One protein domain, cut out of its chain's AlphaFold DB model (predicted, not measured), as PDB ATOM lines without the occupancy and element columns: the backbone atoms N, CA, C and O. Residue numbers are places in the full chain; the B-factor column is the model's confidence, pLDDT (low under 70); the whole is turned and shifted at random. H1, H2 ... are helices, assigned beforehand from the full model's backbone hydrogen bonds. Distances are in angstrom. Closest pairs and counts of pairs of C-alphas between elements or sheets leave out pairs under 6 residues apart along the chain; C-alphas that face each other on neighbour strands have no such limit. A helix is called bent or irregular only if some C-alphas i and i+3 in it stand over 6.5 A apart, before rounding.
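Overview. This is residues 656 to 795 of the 927 residues of an uncharacterized protein of Daucus carota subsp. sativus (UniProt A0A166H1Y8). Two tiers of helices make the core, H2 and H3 in one and the helical hairpin of H4 and H5 in the other, with H4 over H2 and H5 over H3. Short H6 packs on H4, and H7 stands off on the far side of the hairpin from H2 and H3, near H5, while residues 765 to 770 of the loop before H7 stick out. The printed part has 140 residues with seven named helices, H1 to H7 in chain order, and no named strand; the class is all helix. The whole is compact, with a radius of gyration of the C-alphas of 15.3 A and spans of 43 by 36 by 25 A.

Along the chain. The longest helix, H3, is residues 684 to 702, 31.2 A from first to last C-alpha; it has a kink of 45 degrees near residue 692 and is irregular, C-alphas 688 and 691 being 7.0 A apart. H5 is residues 730 to 744, 20.6 A, and H4 is residues 712 to 724, 18.6 A, beginning at C-alpha 712 (45.269, 16.928, -47.138). H2 is residues 663 to 676, 20.1 A. H1, residues 656 to 660, begins at C-alpha 656 (29.404, 15.796, -34.248). H6 is residues 752 to 755. H7 is residues 774 to 789, 22.4 A, and ends at C-alpha 789 (57.456, 13.445, -18.270).

Arrangement. H3 touches H5 at a shallow tilt of 20 degrees, the same way; the closest C-alphas, of Ser 701 and Phe 743, are 4.5 A apart. H4 is the hub, touching H2, H3, H5 and H6. H2 and H4 touch at a steep tilt of 39 degrees, the same way, closest at the C-alphas of Glu 665 and Lys 713, 5.1 A. With residues 721 to 724 alone, H4 touches H5, the C-alphas of Leu 724 and Ala 736 being closest at 5.6 A. H6 touches H4, closest at the C-alphas of Phe 755 and Trp 718, 4.4 A. H1 touches H3, closest at the C-alphas of Lys 656 and Gly 699, 6.5 A. H7 touches no helix; it is close to but not clearly touching H5, the C-alphas of Thr 789 and Trp 730 being closest at 7.5 A. Every O i to N i+4 pair is within hydrogen-bond range in H2, H4, H5 and H7; H3 has 6 of 15, with 14 of 16 O i to N i+3 pairs, H1 has 0 of 1, with 2 of 2, and H6 is too short for such a pair.

Size, cuts and confidence. The C-alphas farthest apart, of Asp 662 and Thr 795, are 45.4 A apart. The printed part has no cut. The link from H6 to H7, residues 756 to 773, is long. The mean pLDDT of the printed part is 74.2, with residues 677 to 685, 728 to 731, 759 to 780 and 785 to 795 under 70.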
ATOM      1  N   LYS A 656      28.806  16.972 -33.578       78.62
ATOM      2  CA  LYS A 656      29.404  15.796 -34.248       78.62
ATOM      3  C   LYS A 656      29.187  15.737 -35.765       78.62
ATOM      4  O   LYS A 656      30.117  15.414 -36.493       78.62
ATOM      5  N   HIS A 657      27.986  16.066 -36.235       78.50
ATOM      6  CA  HIS A 657      27.608  16.032 -37.654       78.50
ATOM      7  C   HIS A 657      28.357  17.064 -38.508       78.50
ATOM      8  O   HIS A 657      28.444  16.912 -39.719       78.50
ATOM      9  N   VAL A 658      28.931  18.096 -37.891       82.62
ATOM     10  CA  VAL A 658      29.651  19.166 -38.595       82.62
ATOM     11  C   VAL A 658      31.004  18.695 -39.115       82.62
ATOM     12  O   VAL A 658      31.512  19.225 -40.098       82.62
ATOM     13  N   TYR A 659      31.587  17.668 -38.503       85.38
ATOM     14  CA  TYR A 659      32.871  17.151 -38.955       85.38
ATOM     15  C   TYR A 659      32.783  16.410 -40.311       85.38
ATOM     16  O   TYR A 659      33.807  16.256 -40.987       85.38
ATOM     17  N   GLU A 660      31.582  15.962 -40.706       82.06
ATOM     18  CA  GLU A 660      31.301  15.326 -42.004       82.06
ATOM     19  C   GLU A 660      31.187  16.344 -43.154       82.06
ATOM     20  O   GLU A 660      31.168  15.940 -44.312       82.06
ATOM     21  N   SER A 661      31.129  17.651 -42.866       83.00
ATOM     22  CA  SER A 661      31.018  18.684 -43.903       83.00
ATOM     23  C   SER A 661      32.338  18.892 -44.657       83.00
ATOM     24  O   SER A 661      33.432  18.792 -44.087       83.00
ATOM     25  N   ASP A 662      32.228  19.226 -45.946       79.50
ATOM     26  CA  ASP A 662      33.367  19.481 -46.836       79.50
ATOM     27  C   ASP A 662      34.218  20.670 -46.349       79.50
ATOM     28  O   ASP A 662      35.443  20.680 -46.483       79.50
ATOM     29  N   GLU A 663      33.601  21.661 -45.697       83.00
ATOM     30  CA  GLU A 663      34.302  22.812 -45.120       83.00
ATOM     31  C   GLU A 663      35.270  22.438 -43.987       83.00
ATOM     32  O   GLU A 663      36.221  23.183 -43.720       83.00
ATOM     33  N   MET A 664      35.074  21.291 -43.326       88.06
ATOM     34  CA  MET A 664      35.939  20.842 -42.232       88.06
ATOM     35  C   MET A 664      37.371  20.547 -42.703       88.06
ATOM     36  O   MET A 664      38.318  20.743 -41.938       88.06
ATOM     37  N   GLU A 665      37.553  20.113 -43.957       87.75
ATOM     38  CA  GLU A 665      38.886  19.913 -44.543       87.75
ATOM     39  C   GLU A 665      39.667  21.231 -44.600       87.75
ATOM     40  O   GLU A 665      40.784  21.315 -44.090       87.75
ATOM     41  N   GLY A 666      39.053  22.293 -45.127       87.38
ATOM     42  CA  GLY A 666      39.680  23.615 -45.167       87.38
ATOM     43  C   GLY A 666      40.024  24.137 -43.769       87.38
ATOM     44  O   GLY A 666      41.107  24.677 -43.548       87.38
ATOM     45  N   ILE A 667      39.138  23.919 -42.795       90.31
ATOM     46  CA  ILE A 667      39.326  24.379 -41.413       90.31
ATOM     47  C   ILE A 667      40.485  23.667 -40.719       90.31
ATOM     48  O   ILE A 667      41.306  24.328 -40.083       90.31
ATOM     49  N   VAL A 668      40.580  22.338 -40.824       90.69
ATOM     50  CA  VAL A 668      41.659  21.595 -40.153       90.69
ATOM     51  C   VAL A 668      43.026  21.940 -40.744       90.69
ATOM     52  O   VAL A 668      44.007  22.038 -40.005       90.69
ATOM     53  N   ILE A 669      43.091  22.214 -42.051       90.06
ATOM     54  CA  ILE A 669      44.306  22.693 -42.720       90.06
ATOM     55  C   ILE A 669      44.673  24.094 -42.222       90.06
ATOM     56  O   ILE A 669      45.836  24.343 -41.901       90.06
ATOM     57  N   GLU A 670      43.702  24.999 -42.101       89.81
ATOM     58  CA  GLU A 670      43.940  26.346 -41.575       89.81
ATOM     59  C   GLU A 670      44.398  26.337 -40.111       89.81
ATOM     60  O   GLU A 670      45.323  27.073 -39.759       89.81
ATOM     61  N   LEU A 671      43.823  25.468 -39.272       90.81
ATOM     62  CA  LEU A 671      44.265  25.254 -37.890       90.81
ATOM     63  C   LEU A 671      45.681  24.672 -37.842       90.81
ATOM     64  O   LEU A 671      46.528  25.193 -37.120       90.81
ATOM     65  N   LYS A 672      45.982  23.646 -38.647       90.88
ATOM     66  CA  LYS A 672      47.341  23.101 -38.772       90.88
ATOM     67  C   LYS A 672      48.331  24.207 -39.125       90.88
ATOM     68  O   LYS A 672      49.344  24.354 -38.448       90.88
ATOM     69  N   ASN A 673      48.029  25.006 -40.145       88.31
ATOM     70  CA  ASN A 673      48.891  26.109 -40.554       88.31
ATOM     71  C   ASN A 673      49.057  27.121 -39.418       88.31
ATOM     72  O   ASN A 673      50.185  27.472 -39.110       88.31
ATOM     73  N   LEU A 674      47.970  27.516 -38.749       87.56
ATOM     74  CA  LEU A 674      47.982  28.468 -37.637       87.56
ATOM     75  C   LEU A 674      48.902  28.039 -36.482       87.56
ATOM     76  O   LEU A 674      49.729  28.830 -36.034       87.56
ATOM     77  N   PHE A 675      48.764  26.800 -36.006       85.69
ATOM     78  CA  PHE A 675      49.529  26.300 -34.860       85.69
ATOM     79  C   PHE A 675      50.973  25.918 -35.228       85.69
ATOM     80  O   PHE A 675      51.871  26.046 -34.396       85.69
ATOM     81  N   MET A 676      51.229  25.503 -36.473       81.00
ATOM     82  CA  MET A 676      52.565  25.087 -36.923       81.00
ATOM     83  C   MET A 676      53.413  26.247 -37.470       81.00
ATOM     84  O   MET A 676      54.638  26.185 -37.392       81.00
ATOM     85  N   SER A 677      52.809  27.326 -37.988       68.19
ATOM     86  CA  SER A 677      53.545  28.509 -38.473       68.19
ATOM     87  C   SER A 677      54.035  29.438 -37.352       68.19
ATOM     88  O   SER A 677      54.835  30.331 -37.615       68.19
ATOM     89  N   GLY A 678      53.550  29.251 -36.119       53.75
ATOM     90  CA  GLY A 678      53.755  30.151 -34.974       53.75
ATOM     91  C   GLY A 678      54.964  29.857 -34.074       53.75
ATOM     92  O   GLY A 678      55.112  30.523 -33.054       53.75
ATOM     93  N   GLN A 679      55.849  28.906 -34.409       49.50
ATOM     94  CA  GLN A 679      57.023  28.541 -33.583       49.50
ATOM     95  C   GLN A 679      58.177  29.574 -33.604       49.50
ATOM     96  O   GLN A 679      59.358  29.227 -33.583       49.50
ATOM     97  N   THR A 680      57.857  30.867 -33.616       40.88
ATOM     98  CA  THR A 680      58.795  31.927 -33.225       40.88
ATOM     99  C   THR A 680      58.543  32.311 -31.772       40.88
ATOM    100  O   THR A 680      57.399  32.354 -31.333       40.88
ATOM    101  N   VAL A 681      59.610  32.642 -31.038       41.09
ATOM    102  CA  VAL A 681      59.667  32.948 -29.588       41.09
ATOM    103  C   VAL A 681      58.636  33.999 -29.093       41.09
ATOM    104  O   VAL A 681      58.495  34.188 -27.892       41.09
ATOM    105  N   SER A 682      57.879  34.666 -29.977       37.34
ATOM    106  CA  SER A 682      56.879  35.688 -29.634       37.34
ATOM    107  C   SER A 682      55.403  35.242 -29.597       37.34
ATOM    108  O   SER A 682      54.575  36.079 -29.248       37.34
ATOM    109  N   ASP A 683      55.035  33.998 -29.948       50.62
ATOM    110  CA  ASP A 683      53.618  33.545 -30.022       50.62
ATOM    111  C   ASP A 683      53.233  32.488 -28.955       50.62
ATOM    112  O   ASP A 683      52.334  31.668 -29.147       50.62
ATOM    113  N   ASP A 684      53.850  32.569 -27.768       59.94
ATOM    114  CA  ASP A 684      53.592  31.721 -26.580       59.94
ATOM    115  C   ASP A 684      52.103  31.696 -26.139       59.94
ATOM    116  O   ASP A 684      51.661  30.835 -25.380       59.94
ATOM    117  N   LYS A 685      51.280  32.617 -26.659       68.56
ATOM    118  CA  LYS A 685      49.853  32.778 -26.336       68.56
ATOM    119  C   LYS A 685      48.904  31.816 -27.060       68.56
ATOM    120  O   LYS A 685      47.802  31.600 -26.555       68.56
ATOM    121  N   LEU A 686      49.291  31.227 -28.200       77.44
ATOM    122  CA  LEU A 686      48.478  30.211 -28.906       77.44
ATOM    123  C   LEU A 686      48.281  28.942 -28.062       77.44
ATOM    124  O   LEU A 686      47.276  28.244 -28.211       77.44
ATOM    125  N   SER A 687      49.183  28.702 -27.105       74.44
ATOM    126  CA  SER A 687      49.078  27.628 -26.114       74.44
ATOM    127  C   SER A 687      47.757  27.653 -25.329       74.44
ATOM    128  O   SER A 687      47.247  26.608 -24.929       74.44
ATOM    129  N   ARG A 688      47.131  28.831 -25.176       75.12
ATOM    130  CA  ARG A 688      45.840  28.999 -24.484       75.12
ATOM    131  C   ARG A 688      44.675  28.313 -25.198       75.12
ATOM    132  O   ARG A 688      43.691  27.985 -24.546       75.12
ATOM    133  N   CYS A 689      44.784  28.076 -26.506       85.12
ATOM    134  CA  CYS A 689      43.762  27.392 -27.299       85.12
ATOM    135  C   CYS A 689      43.950  25.866 -27.326       85.12
ATOM    136  O   CYS A 689      43.039  25.153 -27.747       85.12
ATOM    137  N   ILE A 690      45.104  25.351 -26.877       85.12
ATOM    138  CA  ILE A 690      45.429  23.915 -26.888       85.12
ATOM    139  C   ILE A 690      44.368  23.065 -26.181       85.12
ATOM    140  O   ILE A 690      44.021  22.017 -26.731       85.12
ATOM    141  N   PRO A 691      43.803  23.473 -25.023       86.25
ATOM    142  CA  PRO A 691      42.786  22.668 -24.370       86.25
ATOM    143  C   PRO A 691      41.577  22.380 -25.265       86.25
ATOM    144  O   PRO A 691      41.203  21.224 -25.469       86.25
ATOM    145  N   ASN A 692      41.011  23.423 -25.871       89.00
ATOM    146  CA  ASN A 692      39.825  23.289 -26.713       89.00
ATOM    147  C   ASN A 692      40.165  22.706 -28.089       89.00
ATOM    148  O   ASN A 692      39.353  21.973 -28.647       89.00
ATOM    149  N   LEU A 693      41.386  22.926 -28.594       92.12
ATOM    150  CA  LEU A 693      41.896  22.222 -29.770       92.12
ATOM    151  C   LEU A 693      41.964  20.712 -29.523       92.12
ATOM    152  O   LEU A 693      41.505  19.947 -30.361       92.12
ATOM    153  N   ALA A 694      42.480  20.259 -28.378       89.62
ATOM    154  CA  ALA A 694      42.537  18.834 -28.065       89.62
ATOM    155  C   ALA A 694      41.130  18.218 -28.036       89.62
ATOM    156  O   ALA A 694      40.917  17.156 -28.616       89.62
ATOM    157  N   VAL A 695      40.148  18.889 -27.429       87.19
ATOM    158  CA  VAL A 695      38.752  18.415 -27.430       87.19
ATOM    159  C   VAL A 695      38.171  18.403 -28.850       87.19
ATOM    160  O   VAL A 695      37.560  17.413 -29.245       87.19
ATOM    161  N   PHE A 696      38.427  19.441 -29.649       92.50
ATOM    162  CA  PHE A 696      38.045  19.497 -31.062       92.50
ATOM    163  C   PHE A 696      38.655  18.345 -31.878       92.50
ATOM    164  O   PHE A 696      37.962  17.720 -32.679       92.50
ATOM    165  N   MET A 697      39.922  17.999 -31.645       92.56
ATOM    166  CA  MET A 697      40.597  16.905 -32.348       92.56
ATOM    167  C   MET A 697      39.961  15.537 -32.060       92.56
ATOM    168  O   MET A 697      39.925  14.679 -32.947       92.56
ATOM    169  N   ALA A 698      39.383  15.338 -30.869       88.75
ATOM    170  CA  ALA A 698      38.665  14.107 -30.533       88.75
ATOM    171  C   ALA A 698      37.401  13.900 -31.396       88.75
ATOM    172  O   ALA A 698      36.957  12.762 -31.576       88.75
ATOM    173  N   GLY A 699      36.824  14.969 -31.957       87.44
ATOM    174  CA  GLY A 699      35.627  14.907 -32.802       87.44
ATOM    175  C   GLY A 699      35.835  14.170 -34.130       87.44
ATOM    176  O   GLY A 699      34.913  13.507 -34.604       87.44
ATOM    177  N   PHE A 700      37.064  14.147 -34.662       89.31
ATOM    178  CA  PHE A 700      37.419  13.366 -35.861       89.31
ATOM    179  C   PHE A 700      37.327  11.847 -35.663       89.31
ATOM    180  O   PHE A 700      37.440  11.091 -36.621       89.31
ATOM    181  N   SER A 701      37.093  11.384 -34.434       83.75
ATOM    182  CA  SER A 701      36.896   9.966 -34.121       83.75
ATOM    183  C   SER A 701      35.657   9.353 -34.767       83.75
ATOM    184  O   SER A 701      35.550   8.137 -34.844       83.75
ATOM    185  N   HIS A 702      34.711  10.185 -35.202       74.62
ATOM    186  CA  HIS A 702      33.430   9.749 -35.746       74.62
ATOM    187  C   HIS A 702      33.392   9.702 -37.278       74.62
ATOM    188  O   HIS A 702      32.330   9.445 -37.832       74.62
ATOM    189  N   ILE A 703      34.520   9.945 -37.956       82.44
ATOM    190  CA  ILE A 703      34.603  10.039 -39.419       82.44
ATOM    191  C   ILE A 703      35.690   9.134 -39.967       82.44
ATOM    192  O   ILE A 703      36.727   8.921 -39.337       82.44
ATOM    193  N   GLU A 704      35.452   8.639 -41.175       79.31
ATOM    194  CA  GLU A 704      36.452   7.926 -41.954       79.31
ATOM    195  C   GLU A 704      37.505   8.908 -42.480       79.31
ATOM    196  O   GLU A 704      37.221   9.797 -43.285       79.31
ATOM    197  N   LEU A 705      38.733   8.761 -41.984       83.12
ATOM    198  CA  LEU A 705      39.904   9.455 -42.506       83.12
ATOM    199  C   LEU A 705      40.597   8.542 -43.516       83.12
ATOM    200  O   LEU A 705      40.802   7.359 -43.249       83.12
ATOM    201  N   ALA A 706      40.965   9.095 -44.670       80.25
ATOM    202  CA  ALA A 706      41.739   8.365 -45.664       80.25
ATOM    203  C   ALA A 706      43.154   8.089 -45.127       80.25
ATOM    204  O   ALA A 706      43.776   8.967 -44.527       80.25
ATOM    205  N   GLU A 707      43.668   6.879 -45.334       72.81
ATOM    206  CA  GLU A 707      45.022   6.486 -44.903       72.81
ATOM    207  C   GLU A 707      46.100   6.747 -45.968       72.81
ATOM    208  O   GLU A 707      47.224   6.251 -45.852       72.81
ATOM    209  N   ASP A 708      45.766   7.501 -47.016       74.62
ATOM    210  CA  ASP A 708      46.698   7.904 -48.062       74.62
ATOM    211  C   ASP A 708      47.416   9.221 -47.721       74.62
ATOM    212  O   ASP A 708      46.945  10.047 -46.940       74.62
ATOM    213  N   ASP A 709      48.604   9.398 -48.301       70.81
ATOM    214  CA  ASP A 709      49.384  10.635 -48.170       70.81
ATOM    215  C   ASP A 709      48.813  11.781 -49.028       70.81
ATOM    216  O   ASP A 709      49.228  12.932 -48.881       70.81
ATOM    217  N   ASP A 710      47.851  11.474 -49.905       74.12
ATOM    218  CA  ASP A 710      47.216  12.423 -50.821       74.12
ATOM    219  C   ASP A 710      46.065  13.200 -50.148       74.12
ATOM    220  O   ASP A 710      45.708  14.297 -50.591       74.12
ATOM    221  N   SER A 711      45.508  12.688 -49.044       82.94
ATOM    222  CA  SER A 711      44.482  13.375 -48.263       82.94
ATOM    223  C   SER A 711      45.065  14.498 -47.408       82.94
ATOM    224  O   SER A 711      45.635  14.299 -46.329       82.94
ATOM    225  N   SER A 712      44.834  15.731 -47.856       84.62
ATOM    226  CA  SER A 712      45.269  16.928 -47.138       84.62
ATOM    227  C   SER A 712      44.627  17.054 -45.744       84.62
ATOM    228  O   SER A 712      45.295  17.475 -44.791       84.62
ATOM    229  N   LYS A 713      43.379  16.578 -45.592       86.69
ATOM    230  CA  LYS A 713      42.663  16.440 -44.313       86.69
ATOM    231  C   LYS A 713      43.388  15.503 -43.342       86.69
ATOM    232  O   LYS A 713      43.666  15.903 -42.212       86.69
ATOM    233  N   SER A 714      43.719  14.281 -43.767       86.94
ATOM    234  CA  SER A 714      44.380  13.288 -42.909       86.94
ATOM    235  C   SER A 714      45.762  13.752 -42.462       86.94
ATOM    236  O   SER A 714      46.067  13.713 -41.270       86.94
ATOM    237  N   VAL A 715      46.554  14.310 -43.383       87.56
ATOM    238  CA  VAL A 715      47.872  14.881 -43.066       87.56
ATOM    239  C   VAL A 715      47.761  16.013 -42.040       87.56
ATOM    240  O   VAL A 715      48.576  16.096 -41.121       87.56
ATOM    241  N   ALA A 716      46.762  16.893 -42.158       89.62
ATOM    242  CA  ALA A 716      46.553  17.962 -41.183       89.62
ATOM    243  C   ALA A 716      46.205  17.422 -39.787       89.62
ATOM    244  O   ALA A 716      46.761  17.898 -38.795       89.62
ATOM    245  N   VAL A 717      45.349  16.398 -39.710       89.81
ATOM    246  CA  VAL A 717      44.989  15.747 -38.442       89.81
ATOM    247  C   VAL A 717      46.204  15.064 -37.801       89.81
ATOM    248  O   VAL A 717      46.414  15.211 -36.594       89.81
ATOM    249  N   TRP A 718      47.030  14.362 -38.588       89.00
ATOM    250  CA  TRP A 718      48.256  13.710 -38.103       89.00
ATOM    251  C   TRP A 718      49.212  14.712 -37.464       89.00
ATOM    252  O   TRP A 718      49.673  14.509 -36.343       89.00
ATOM    253  N   GLU A 719      49.492  15.811 -38.160       89.38
ATOM    254  CA  GLU A 719      50.433  16.828 -37.690       89.38
ATOM    255  C   GLU A 719      49.934  17.553 -36.432       89.38
ATOM    256  O   GLU A 719      50.719  17.807 -35.517       89.38
ATOM    257  N   LEU A 720      48.628  17.816 -36.324       91.50
ATOM    258  CA  LEU A 720      48.043  18.414 -35.120       91.50
ATOM    259  C   LEU A 720      48.133  17.485 -33.898       91.50
ATOM    260  O   LEU A 720      48.470  17.951 -32.809       91.50
ATOM    261  N   TYR A 721      47.899  16.175 -34.044       90.31
ATOM    262  CA  TYR A 721      48.097  15.230 -32.932       90.31
ATOM    263  C   TYR A 721      49.569  15.096 -32.530       90.31
ATOM    264  O   TYR A 721      49.869  15.084 -31.334       90.31
ATOM    265  N   LYS A 722      50.499  15.074 -33.495       88.62
ATOM    266  CA  LYS A 722      51.945  15.097 -33.210       88.62
ATOM    267  C   LYS A 722      52.345  16.331 -32.409       88.62
ATOM    268  O   LYS A 722      53.159  16.213 -31.497       88.62
ATOM    269  N   MET A 723      51.780  17.493 -32.738       89.06
ATOM    270  CA  MET A 723      51.992  18.728 -31.985       89.06
ATOM    271  C   MET A 723      51.449  18.602 -30.554       89.06
ATOM    272  O   MET A 723      52.202  18.808 -29.607       89.06
ATOM    273  N   LEU A 724      50.189  18.184 -30.381       87.25
ATOM    274  CA  LEU A 724      49.555  18.031 -29.061       87.25
ATOM    275  C   LEU A 724      50.299  17.043 -28.146       87.25
ATOM    276  O   LEU A 724      50.426  17.277 -26.947       87.25
ATOM    277  N   LEU A 725      50.796  15.934 -28.697       84.38
ATOM    278  CA  LEU A 725      51.522  14.905 -27.946       84.38
ATOM    279  C   LEU A 725      52.976  15.289 -27.626       84.38
ATOM    280  O   LEU A 725      53.619  14.595 -26.842       84.38
ATOM    281  N   ARG A 726      53.490  16.377 -28.212       81.38
ATOM    282  CA  ARG A 726      54.805  16.967 -27.901       81.38
ATOM    283  C   ARG A 726      54.739  18.091 -26.869       81.38
ATOM    284  O   ARG A 726      55.764  18.710 -26.580       81.38
ATOM    285  N   GLU A 727      53.559  18.364 -26.320       77.31
ATOM    286  CA  GLU A 727      53.406  19.329 -25.239       77.31
ATOM    287  C   GLU A 727      54.205  18.932 -23.996       77.31
ATOM    288  O   GLU A 727      54.389  17.757 -23.695       77.31
ATOM    289  N   ARG A 728      54.669  19.936 -23.246       69.81
ATOM    290  CA  ARG A 728      55.474  19.724 -22.027       69.81
ATOM    291  C   ARG A 728      54.715  20.008 -20.739       69.81
ATOM    292  O   ARG A 728      55.109  19.550 -19.667       69.81
ATOM    293  N   HIS A 729      53.627  20.771 -20.813       64.81
ATOM    294  CA  HIS A 729      52.821  21.077 -19.638       64.81
ATOM    295  C   HIS A 729      51.982  19.854 -19.247       64.81
ATOM    296  O   HIS A 729      51.113  19.438 -20.010       64.81
ATOM    297  N   TRP A 730      52.187  19.310 -18.040       64.81
ATOM    298  CA  TRP A 730      51.562  18.054 -17.589       64.81
ATOM    299  C   TRP A 730      50.041  18.015 -17.824       64.81
ATOM    300  O   TRP A 730      49.520  17.030 -18.342       64.81
ATOM    301  N   ALA A 731      49.324  19.107 -17.529       64.50
ATOM    302  CA  ALA A 731      47.875  19.161 -17.724       64.50
ATOM    303  C   ALA A 731      47.467  19.100 -19.209       64.50
ATOM    304  O   ALA A 731      46.472  18.457 -19.540       64.50
ATOM    305  N   LEU A 732      48.246  19.722 -20.105       74.81
ATOM    306  CA  LEU A 732      47.992  19.693 -21.549       74.81
ATOM    307  C   LEU A 732      48.325  18.316 -22.124       74.81
ATOM    308  O   LEU A 732      47.543  17.794 -22.912       74.81
ATOM    309  N   VAL A 733      49.404  17.681 -21.653       72.88
ATOM    310  CA  VAL A 733      49.767  16.299 -22.014       72.88
ATOM    311  C   VAL A 733      48.652  15.330 -21.639       72.88
ATOM    312  O   VAL A 733      48.208  14.543 -22.473       72.88
ATOM    313  N   HIS A 734      48.137  15.403 -20.409       71.81
ATOM    314  CA  HIS A 734      47.020  14.554 -19.989       71.81
ATOM    315  C   HIS A 734      45.765  14.777 -20.838       71.81
ATOM    316  O   HIS A 734      45.058  13.817 -21.155       71.81
ATOM    317  N   LEU A 735      45.486  16.021 -21.228       77.94
ATOM    318  CA  LEU A 735      44.344  16.342 -22.076       77.94
ATOM    319  C   LEU A 735      44.526  15.829 -23.513       77.94
ATOM    320  O   LEU A 735      43.611  15.212 -24.058       77.94
ATOM    321  N   ALA A 736      45.710  16.024 -24.095       84.62
ATOM    322  CA  ALA A 736      46.088  15.511 -25.407       84.62
ATOM    323  C   ALA A 736      45.990  13.982 -25.453       84.62
ATOM    324  O   ALA A 736      45.387  13.431 -26.371       84.62
ATOM    325  N   LEU A 737      46.482  13.294 -24.419       81.81
ATOM    326  CA  LEU A 737      46.372  11.840 -24.289       81.81
ATOM    327  C   LEU A 737      44.930  11.368 -24.161       81.81
ATOM    328  O   LEU A 737      44.545  10.382 -24.785       81.81
ATOM    329  N   LYS A 738      44.114  12.070 -23.371       81.25
ATOM    330  CA  LYS A 738      42.691  11.751 -23.233       81.25
ATOM    331  C   LYS A 738      41.959  11.904 -24.568       81.25
ATOM    332  O   LYS A 738      41.153  11.042 -24.914       81.25
ATOM    333  N   SER A 739      42.246  12.975 -25.305       87.75
ATOM    334  CA  SER A 739      41.694  13.217 -26.640       87.75
ATOM    335  C   SER A 739      42.135  12.144 -27.638       87.75
ATOM    336  O   SER A 739      41.290  11.486 -28.244       87.75
ATOM    337  N   PHE A 740      43.441  11.883 -27.729       88.50
ATOM    338  CA  PHE A 740      43.991  10.870 -28.623       88.50
ATOM    339  C   PHE A 740      43.468   9.468 -28.295       88.50
ATOM    340  O   PHE A 740      43.070   8.741 -29.195       88.50
ATOM    341  N   GLY A 741      43.374   9.098 -27.014       82.31
ATOM    342  CA  GLY A 741      42.778   7.827 -26.597       82.31
ATOM    343  C   GLY A 741      41.292   7.720 -26.955       82.31
ATOM    344  O   GLY A 741      40.818   6.656 -27.366       82.31
ATOM    345  N   TYR A 742      40.539   8.822 -26.860       85.56
ATOM    346  CA  TYR A 742      39.152   8.862 -27.329       85.56
ATOM    347  C   TYR A 742      39.060   8.645 -28.843       85.56
ATOM    348  O   TYR A 742      38.202   7.880 -29.284       85.56
ATOM    349  N   PHE A 743      39.959   9.267 -29.610       88.25
ATOM    350  CA  PHE A 743      40.069   9.106 -31.058       88.25
ATOM    351  C   PHE A 743      40.459   7.688 -31.471       88.25
ATOM    352  O   PHE A 743      39.716   7.042 -32.209       88.25
ATOM    353  N   ALA A 744      41.561   7.172 -30.930       84.62
ATOM    354  CA  ALA A 744      42.094   5.851 -31.240       84.62
ATOM    355  C   ALA A 744      41.095   4.723 -30.938       84.62
ATOM    356  O   ALA A 744      41.021   3.754 -31.678       84.62
ATOM    357  N   SER A 745      40.282   4.862 -29.885       82.81
ATOM    358  CA  SER A 745      39.279   3.847 -29.517       82.81
ATOM    359  C   SER A 745      38.025   3.822 -30.399       82.81
ATOM    360  O   SER A 745      37.169   2.962 -30.196       82.81
ATOM    361  N   ARG A 746      37.853   4.789 -31.308       83.62
ATOM    362  CA  ARG A 746      36.603   4.988 -32.068       83.62
ATOM    363  C   ARG A 746      36.794   5.206 -33.564       83.62
ATOM    364  O   ARG A 746      35.805   5.178 -34.284       83.62
ATOM    365  N   THR A 747      38.023   5.424 -34.014       82.12
ATOM    366  CA  THR A 747      38.340   5.568 -35.434       82.12
ATOM    367  C   THR A 747      38.435   4.210 -36.133       82.12
ATOM    368  O   THR A 747      38.780   3.208 -35.511       82.12
ATOM    369  N   ASN A 748      38.177   4.201 -37.442       74.25
ATOM    370  CA  ASN A 748      38.396   3.050 -38.321       74.25
ATOM    371  C   ASN A 748      39.832   3.009 -38.898       74.25
ATOM    372  O   ASN A 748      40.116   2.171 -39.750       74.25
ATOM    373  N   CYS A 749      40.722   3.921 -38.478       75.81
ATOM    374  CA  CYS A 749      42.116   3.952 -38.931       75.81
ATOM    375  C   CYS A 749      42.925   2.797 -38.319       75.81
ATOM    376  O   CYS A 749      43.055   2.702 -37.099       75.81
ATOM    377  N   ASN A 750      43.558   2.001 -39.170       73.12
ATOM    378  CA  ASN A 750      44.519   0.961 -38.818       73.12
ATOM    379  C   ASN A 750      45.927   1.548 -38.603       73.12
ATOM    380  O   ASN A 750      46.719   1.031 -37.816       73.12
ATOM    381  N   GLN A 751      46.249   2.683 -39.236       77.12
ATOM    382  CA  GLN A 751      47.582   3.304 -39.168       77.12
ATOM    383  C   GLN A 751      47.711   4.369 -38.061       77.12
ATOM    384  O   GLN A 751      48.210   5.474 -38.293       77.12
ATOM    385  N   LEU A 752      47.304   4.043 -36.826       78.62
ATOM    386  CA  LEU A 752      47.356   4.959 -35.665       78.62
ATOM    387  C   LEU A 752      48.762   5.514 -35.368       78.62
ATOM    388  O   LEU A 752      48.899   6.611 -34.827       78.62
ATOM    389  N   TRP A 753      49.811   4.797 -35.773       75.50
ATOM    390  CA  TRP A 753      51.204   5.231 -35.647       75.50
ATOM    391  C   TRP A 753      51.505   6.541 -36.399       75.50
ATOM    392  O   TRP A 753      52.420   7.263 -36.009       75.50
ATOM    393  N   ARG A 754      50.722   6.902 -37.427       81.62
ATOM    394  CA  ARG A 754      50.885   8.166 -38.171       81.62
ATOM    395  C   ARG A 754      50.527   9.408 -37.355       81.62
ATOM    396  O   ARG A 754      50.994  10.499 -37.675       81.62
ATOM    397  N   PHE A 755      49.715   9.247 -36.310       84.44
ATOM    398  CA  PHE A 755      49.187  10.336 -35.485       84.44
ATOM    399  C   PHE A 755      50.099  10.678 -34.297       84.44
ATOM    400  O   PHE A 755      49.908  11.708 -33.655       84.44
ATOM    401  N   VAL A 756      51.093   9.836 -33.996       81.50
ATOM    402  CA  VAL A 756      52.032  10.053 -32.888       81.50
ATOM    403  C   VAL A 756      53.389  10.564 -33.398       81.50
ATOM    404  O   VAL A 756      53.726  10.373 -34.570       81.50
ATOM    405  N   PRO A 757      54.186  11.248 -32.554       79.94
ATOM    406  CA  PRO A 757      55.534  11.687 -32.915       79.94
ATOM    407  C   PRO A 757      56.412  10.544 -33.438       79.94
ATOM    408  O   PRO A 757      56.312   9.421 -32.957       79.94
ATOM    409  N   GLN A 758      57.300  10.822 -34.399       71.38
ATOM    410  CA  GLN A 758      58.126   9.793 -35.058       71.38
ATOM    411  C   GLN A 758      58.968   8.957 -34.085       71.38
ATOM    412  O   GLN A 758      59.176   7.772 -34.311       71.38
ATOM    413  N   ASP A 759      59.422   9.560 -32.992       68.31
ATOM    414  CA  ASP A 759      60.165   8.919 -31.913       68.31
ATOM    415  C   ASP A 759      59.298   8.031 -31.003       68.31
ATOM    416  O   ASP A 759      59.822   7.094 -30.404       68.31
ATOM    417  N   ALA A 760      57.984   8.265 -30.957       64.19
ATOM    418  CA  ALA A 760      56.988   7.355 -30.383       64.19
ATOM    419  C   ALA A 760      56.500   6.299 -31.399       64.19
ATOM    420  O   ALA A 760      56.076   5.212 -31.011       64.19
ATOM    421  N   ALA A 761      56.570   6.608 -32.700       58.31
ATOM    422  CA  ALA A 761      56.116   5.770 -33.812       58.31
ATOM    423  C   ALA A 761      57.104   4.654 -34.211       58.31
ATOM    424  O   ALA A 761      56.808   3.888 -35.128       58.31
ATOM    425  N   LEU A 762      58.258   4.530 -33.535       55.16
ATOM    426  CA  LEU A 762      59.346   3.572 -33.828       55.16
ATOM    427  C   LEU A 762      58.955   2.078 -33.717       55.16
ATOM    428  O   LEU A 762      59.815   1.197 -33.761       55.16
ATOM    429  N   SER A 763      57.664   1.761 -33.611       49.53
ATOM    430  CA  SER A 763      57.128   0.429 -33.870       49.53
ATOM    431  C   SER A 763      56.859   0.149 -35.355       49.53
ATOM    432  O   SER A 763      56.533  -0.989 -35.653       49.53
ATOM    433  N   PHE A 764      56.976   1.105 -36.287       48.41
ATOM    434  CA  PHE A 764      56.833   0.828 -37.726       48.41
ATOM    435  C   PHE A 764      58.210   0.725 -38.394       48.41
ATOM    436  O   PHE A 764      58.891   1.724 -38.616       48.41
ATOM    437  N   ASP A 765      58.642  -0.502 -38.688       50.31
ATOM    438  CA  ASP A 765      59.833  -0.741 -39.502       50.31
ATOM    439  C   ASP A 765      59.474  -0.503 -40.975       50.31
ATOM    440  O   ASP A 765      58.885  -1.369 -41.632       50.31
ATOM    441  N   ILE A 766      59.806   0.699 -41.458       48.34
ATOM    442  CA  ILE A 766      59.594   1.162 -42.840       48.34
ATOM    443  C   ILE A 766      60.195   0.169 -43.853       48.34
ATOM    444  O   ILE A 766      59.662   0.034 -44.953       48.34
ATOM    445  N   ASP A 767      61.230  -0.585 -43.467       50.28
ATOM    446  CA  ASP A 767      61.926  -1.522 -44.348       50.28
ATOM    447  C   ASP A 767      61.256  -2.913 -44.426       50.28
ATOM    448  O   ASP A 767      61.519  -3.665 -45.367       50.28
ATOM    449  N   SER A 768      60.371  -3.279 -43.484       54.50
ATOM    450  CA  SER A 768      59.794  -4.640 -43.405       54.50
ATOM    451  C   SER A 768      58.333  -4.774 -43.844       54.50
ATOM    452  O   SER A 768      57.877  -5.894 -44.094       54.50
ATOM    453  N   GLY A 769      57.585  -3.668 -43.933       49.84
ATOM    454  CA  GLY A 769      56.199  -3.651 -44.421       49.84
ATOM    455  C   GLY A 769      55.202  -4.522 -43.636       49.84
ATOM    456  O   GLY A 769      54.149  -4.859 -44.175       49.84
ATOM    457  N   LYS A 770      55.512  -4.923 -42.393       49.34
ATOM    458  CA  LYS A 770      54.616  -5.715 -41.531       49.34
ATOM    459  C   LYS A 770      54.134  -4.912 -40.328       49.34
ATOM    460  O   LYS A 770      54.946  -4.371 -39.582       49.34
ATOM    461  N   GLU A 771      52.817  -4.918 -40.114       48.28
ATOM    462  CA  GLU A 771      52.186  -4.398 -38.898       48.28
ATOM    463  C   GLU A 771      52.780  -5.061 -37.652       48.28
ATOM    464  O   GLU A 771      52.899  -6.286 -37.546       48.28
ATOM    465  N   VAL A 772      53.182  -4.219 -36.708       52.94
ATOM    466  CA  VAL A 772      53.781  -4.620 -35.442       52.94
ATOM    467  C   VAL A 772      52.685  -4.711 -34.384       52.94
ATOM    468  O   VAL A 772      51.824  -3.842 -34.317       52.94
ATOM    469  N   ASN A 773      52.735  -5.769 -33.564       60.66
ATOM    470  CA  ASN A 773      51.792  -6.053 -32.473       60.66
ATOM    471  C   ASN A 773      51.451  -4.786 -31.652       60.66
ATOM    472  O   ASN A 773      52.368  -4.094 -31.196       60.66
ATOM    473  N   GLU A 774      50.155  -4.536 -31.431       59.94
ATOM    474  CA  GLU A 774      49.593  -3.412 -30.662       59.94
ATOM    475  C   GLU A 774      50.310  -3.200 -29.318       59.94
ATOM    476  O   GLU A 774      50.625  -2.067 -28.949       59.94
ATOM    477  N   ASP A 775      50.674  -4.286 -28.625       62.72
ATOM    478  CA  ASP A 775      51.385  -4.240 -27.339       62.72
ATOM    479  C   ASP A 775      52.728  -3.496 -27.417       62.72
ATOM    480  O   ASP A 775      53.126  -2.788 -26.487       62.72
ATOM    481  N   ARG A 776      53.453  -3.643 -28.534       65.56
ATOM    482  CA  ARG A 776      54.766  -3.015 -28.727       65.56
ATOM    483  C   ARG A 776      54.628  -1.531 -29.056       65.56
ATOM    484  O   ARG A 776      55.412  -0.743 -28.537       65.56
ATOM    485  N   PHE A 777      53.622  -1.150 -29.845       66.62
ATOM    486  CA  PHE A 777      53.277   0.259 -30.067       66.62
ATOM    487  C   PHE A 777      52.902   0.946 -28.748       66.62
ATOM    488  O   PHE A 777      53.468   1.984 -28.409       66.62
ATOM    489  N   MET A 778      52.031   0.324 -27.946       66.56
ATOM    490  CA  MET A 778      51.626   0.860 -26.642       66.56
ATOM    491  C   MET A 778      52.804   0.981 -25.665       66.56
ATOM    492  O   MET A 778      52.887   1.958 -24.920       66.56
ATOM    493  N   SER A 779      53.741   0.027 -25.679       69.19
ATOM    494  CA  SER A 779      54.948   0.084 -24.847       69.19
ATOM    495  C   SER A 779      55.910   1.206 -25.256       69.19
ATOM    496  O   SER A 779      56.484   1.849 -24.378       69.19
ATOM    497  N   GLU A 780      56.106   1.454 -26.553       69.31
ATOM    498  CA  GLU A 780      56.985   2.534 -27.035       69.31
ATOM    499  C   GLU A 780      56.340   3.914 -26.868       69.31
ATOM    500  O   GLU A 780      57.000   4.847 -26.409       69.31
ATOM    501  N   LEU A 781      55.030   4.037 -27.109       70.69
ATOM    502  CA  LEU A 781      54.278   5.253 -26.803       70.69
ATOM    503  C   LEU A 781      54.356   5.579 -25.305       70.69
ATOM    504  O   LEU A 781      54.641   6.715 -24.933       70.69
ATOM    505  N   LYS A 782      54.179   4.577 -24.434       72.50
ATOM    506  CA  LYS A 782      54.367   4.735 -22.986       72.50
ATOM    507  C   LYS A 782      55.779   5.222 -22.655       72.50
ATOM    508  O   LYS A 782      55.920   6.166 -21.884       72.50
ATOM    509  N   ARG A 783      56.813   4.630 -23.257       72.38
ATOM    510  CA  ARG A 783      58.216   5.011 -23.037       72.38
ATOM    511  C   ARG A 783      58.514   6.443 -23.484       72.38
ATOM    512  O   ARG A 783      59.245   7.153 -22.797       72.38
ATOM    513  N   PHE A 784      57.949   6.870 -24.610       74.19
ATOM    514  CA  PHE A 784      58.027   8.248 -25.089       74.19
ATOM    515  C   PHE A 784      57.386   9.219 -24.086       74.19
ATOM    516  O   PHE A 784      58.026  10.186 -23.675       74.19
ATOM    517  N   LEU A 785      56.175   8.918 -23.610       67.81
ATOM    518  CA  LEU A 785      55.472   9.752 -22.628       67.81
ATOM    519  C   LEU A 785      56.193   9.795 -21.272       67.81
ATOM    520  O   LEU A 785      56.274  10.852 -20.651       67.81
ATOM    521  N   GLU A 786      56.759   8.673 -20.822       69.94
ATOM    522  CA  GLU A 786      57.598   8.594 -19.617       69.94
ATOM    523  C   GLU A 786      58.890   9.410 -19.765       69.94
ATOM    524  O   GLU A 786      59.327  10.059 -18.818       69.94
ATOM    525  N   LYS A 787      59.494   9.438 -20.957       69.62
ATOM    526  CA  LYS A 787      60.685  10.247 -21.249       69.62
ATOM    527  C   LYS A 787      60.376  11.748 -21.263       69.62
ATOM    528  O   LYS A 787      61.143  12.514 -20.684       69.62
ATOM    529  N   GLU A 788      59.268  12.158 -21.879       62.62
ATOM    530  CA  GLU A 788      58.826  13.561 -21.889       62.62
ATOM    531  C   GLU A 788      58.396  14.026 -20.486       62.62
ATOM    532  O   GLU A 788      58.733  15.132 -20.066       62.62
ATOM    533  N   THR A 789      57.758  13.159 -19.689       54.56
ATOM    534  CA  THR A 789      57.456  13.445 -18.270       54.56
ATOM    535  C   THR A 789      58.697  13.420 -17.366       54.56
ATOM    536  O   THR A 789      58.740  14.144 -16.375       54.56
ATOM    537  N   ALA A 790      59.754  12.672 -17.701       49.47
ATOM    538  CA  ALA A 790      60.998  12.624 -16.922       49.47
ATOM    539  C   ALA A 790      61.846  13.914 -16.986       49.47
ATOM    540  O   ALA A 790      62.804  14.046 -16.226       49.47
ATOM    541  N   HIS A 791      61.519  14.887 -17.844       48.09
ATOM    542  CA  HIS A 791      62.175  16.207 -17.880       48.09
ATOM    543  C   HIS A 791      61.639  17.211 -16.833       48.09
ATOM    544  O   HIS A 791      61.948  18.400 -16.893       48.09
ATOM    545  N   LEU A 792      60.885  16.745 -15.829       45.25
ATOM    546  CA  LEU A 792      60.364  17.540 -14.710       45.25
ATOM    547  C   LEU A 792      61.452  17.970 -13.698       45.25
ATOM    548  O   LEU A 792      61.394  17.644 -12.516       45.25
ATOM    549  N   ALA A 793      62.412  18.785 -14.130       36.81
ATOM    550  CA  ALA A 793      63.017  19.793 -13.261       36.81
ATOM    551  C   ALA A 793      62.217  21.091 -13.447       36.81
ATOM    552  O   ALA A 793      62.655  22.030 -14.107       36.81
ATOM    553  N   PHE A 794      60.984  21.111 -12.935       45.62
ATOM    554  CA  PHE A 794      60.111  22.277 -13.040       45.62
ATOM    555  C   PHE A 794      60.564  23.330 -12.019       45.62
ATOM    556  O   PHE A 794      60.029  23.429 -10.918       45.62
ATOM    557  N   THR A 795      61.582  24.115 -12.363       38.22
ATOM    558  CA  THR A 795      61.661  25.494 -11.869       38.22
ATOM    559  C   THR A 795      60.584  26.258 -12.633       38.22
ATOM    560  O   THR A 795      60.728  26.389 -13.850       38.22
TER     561      THR A 795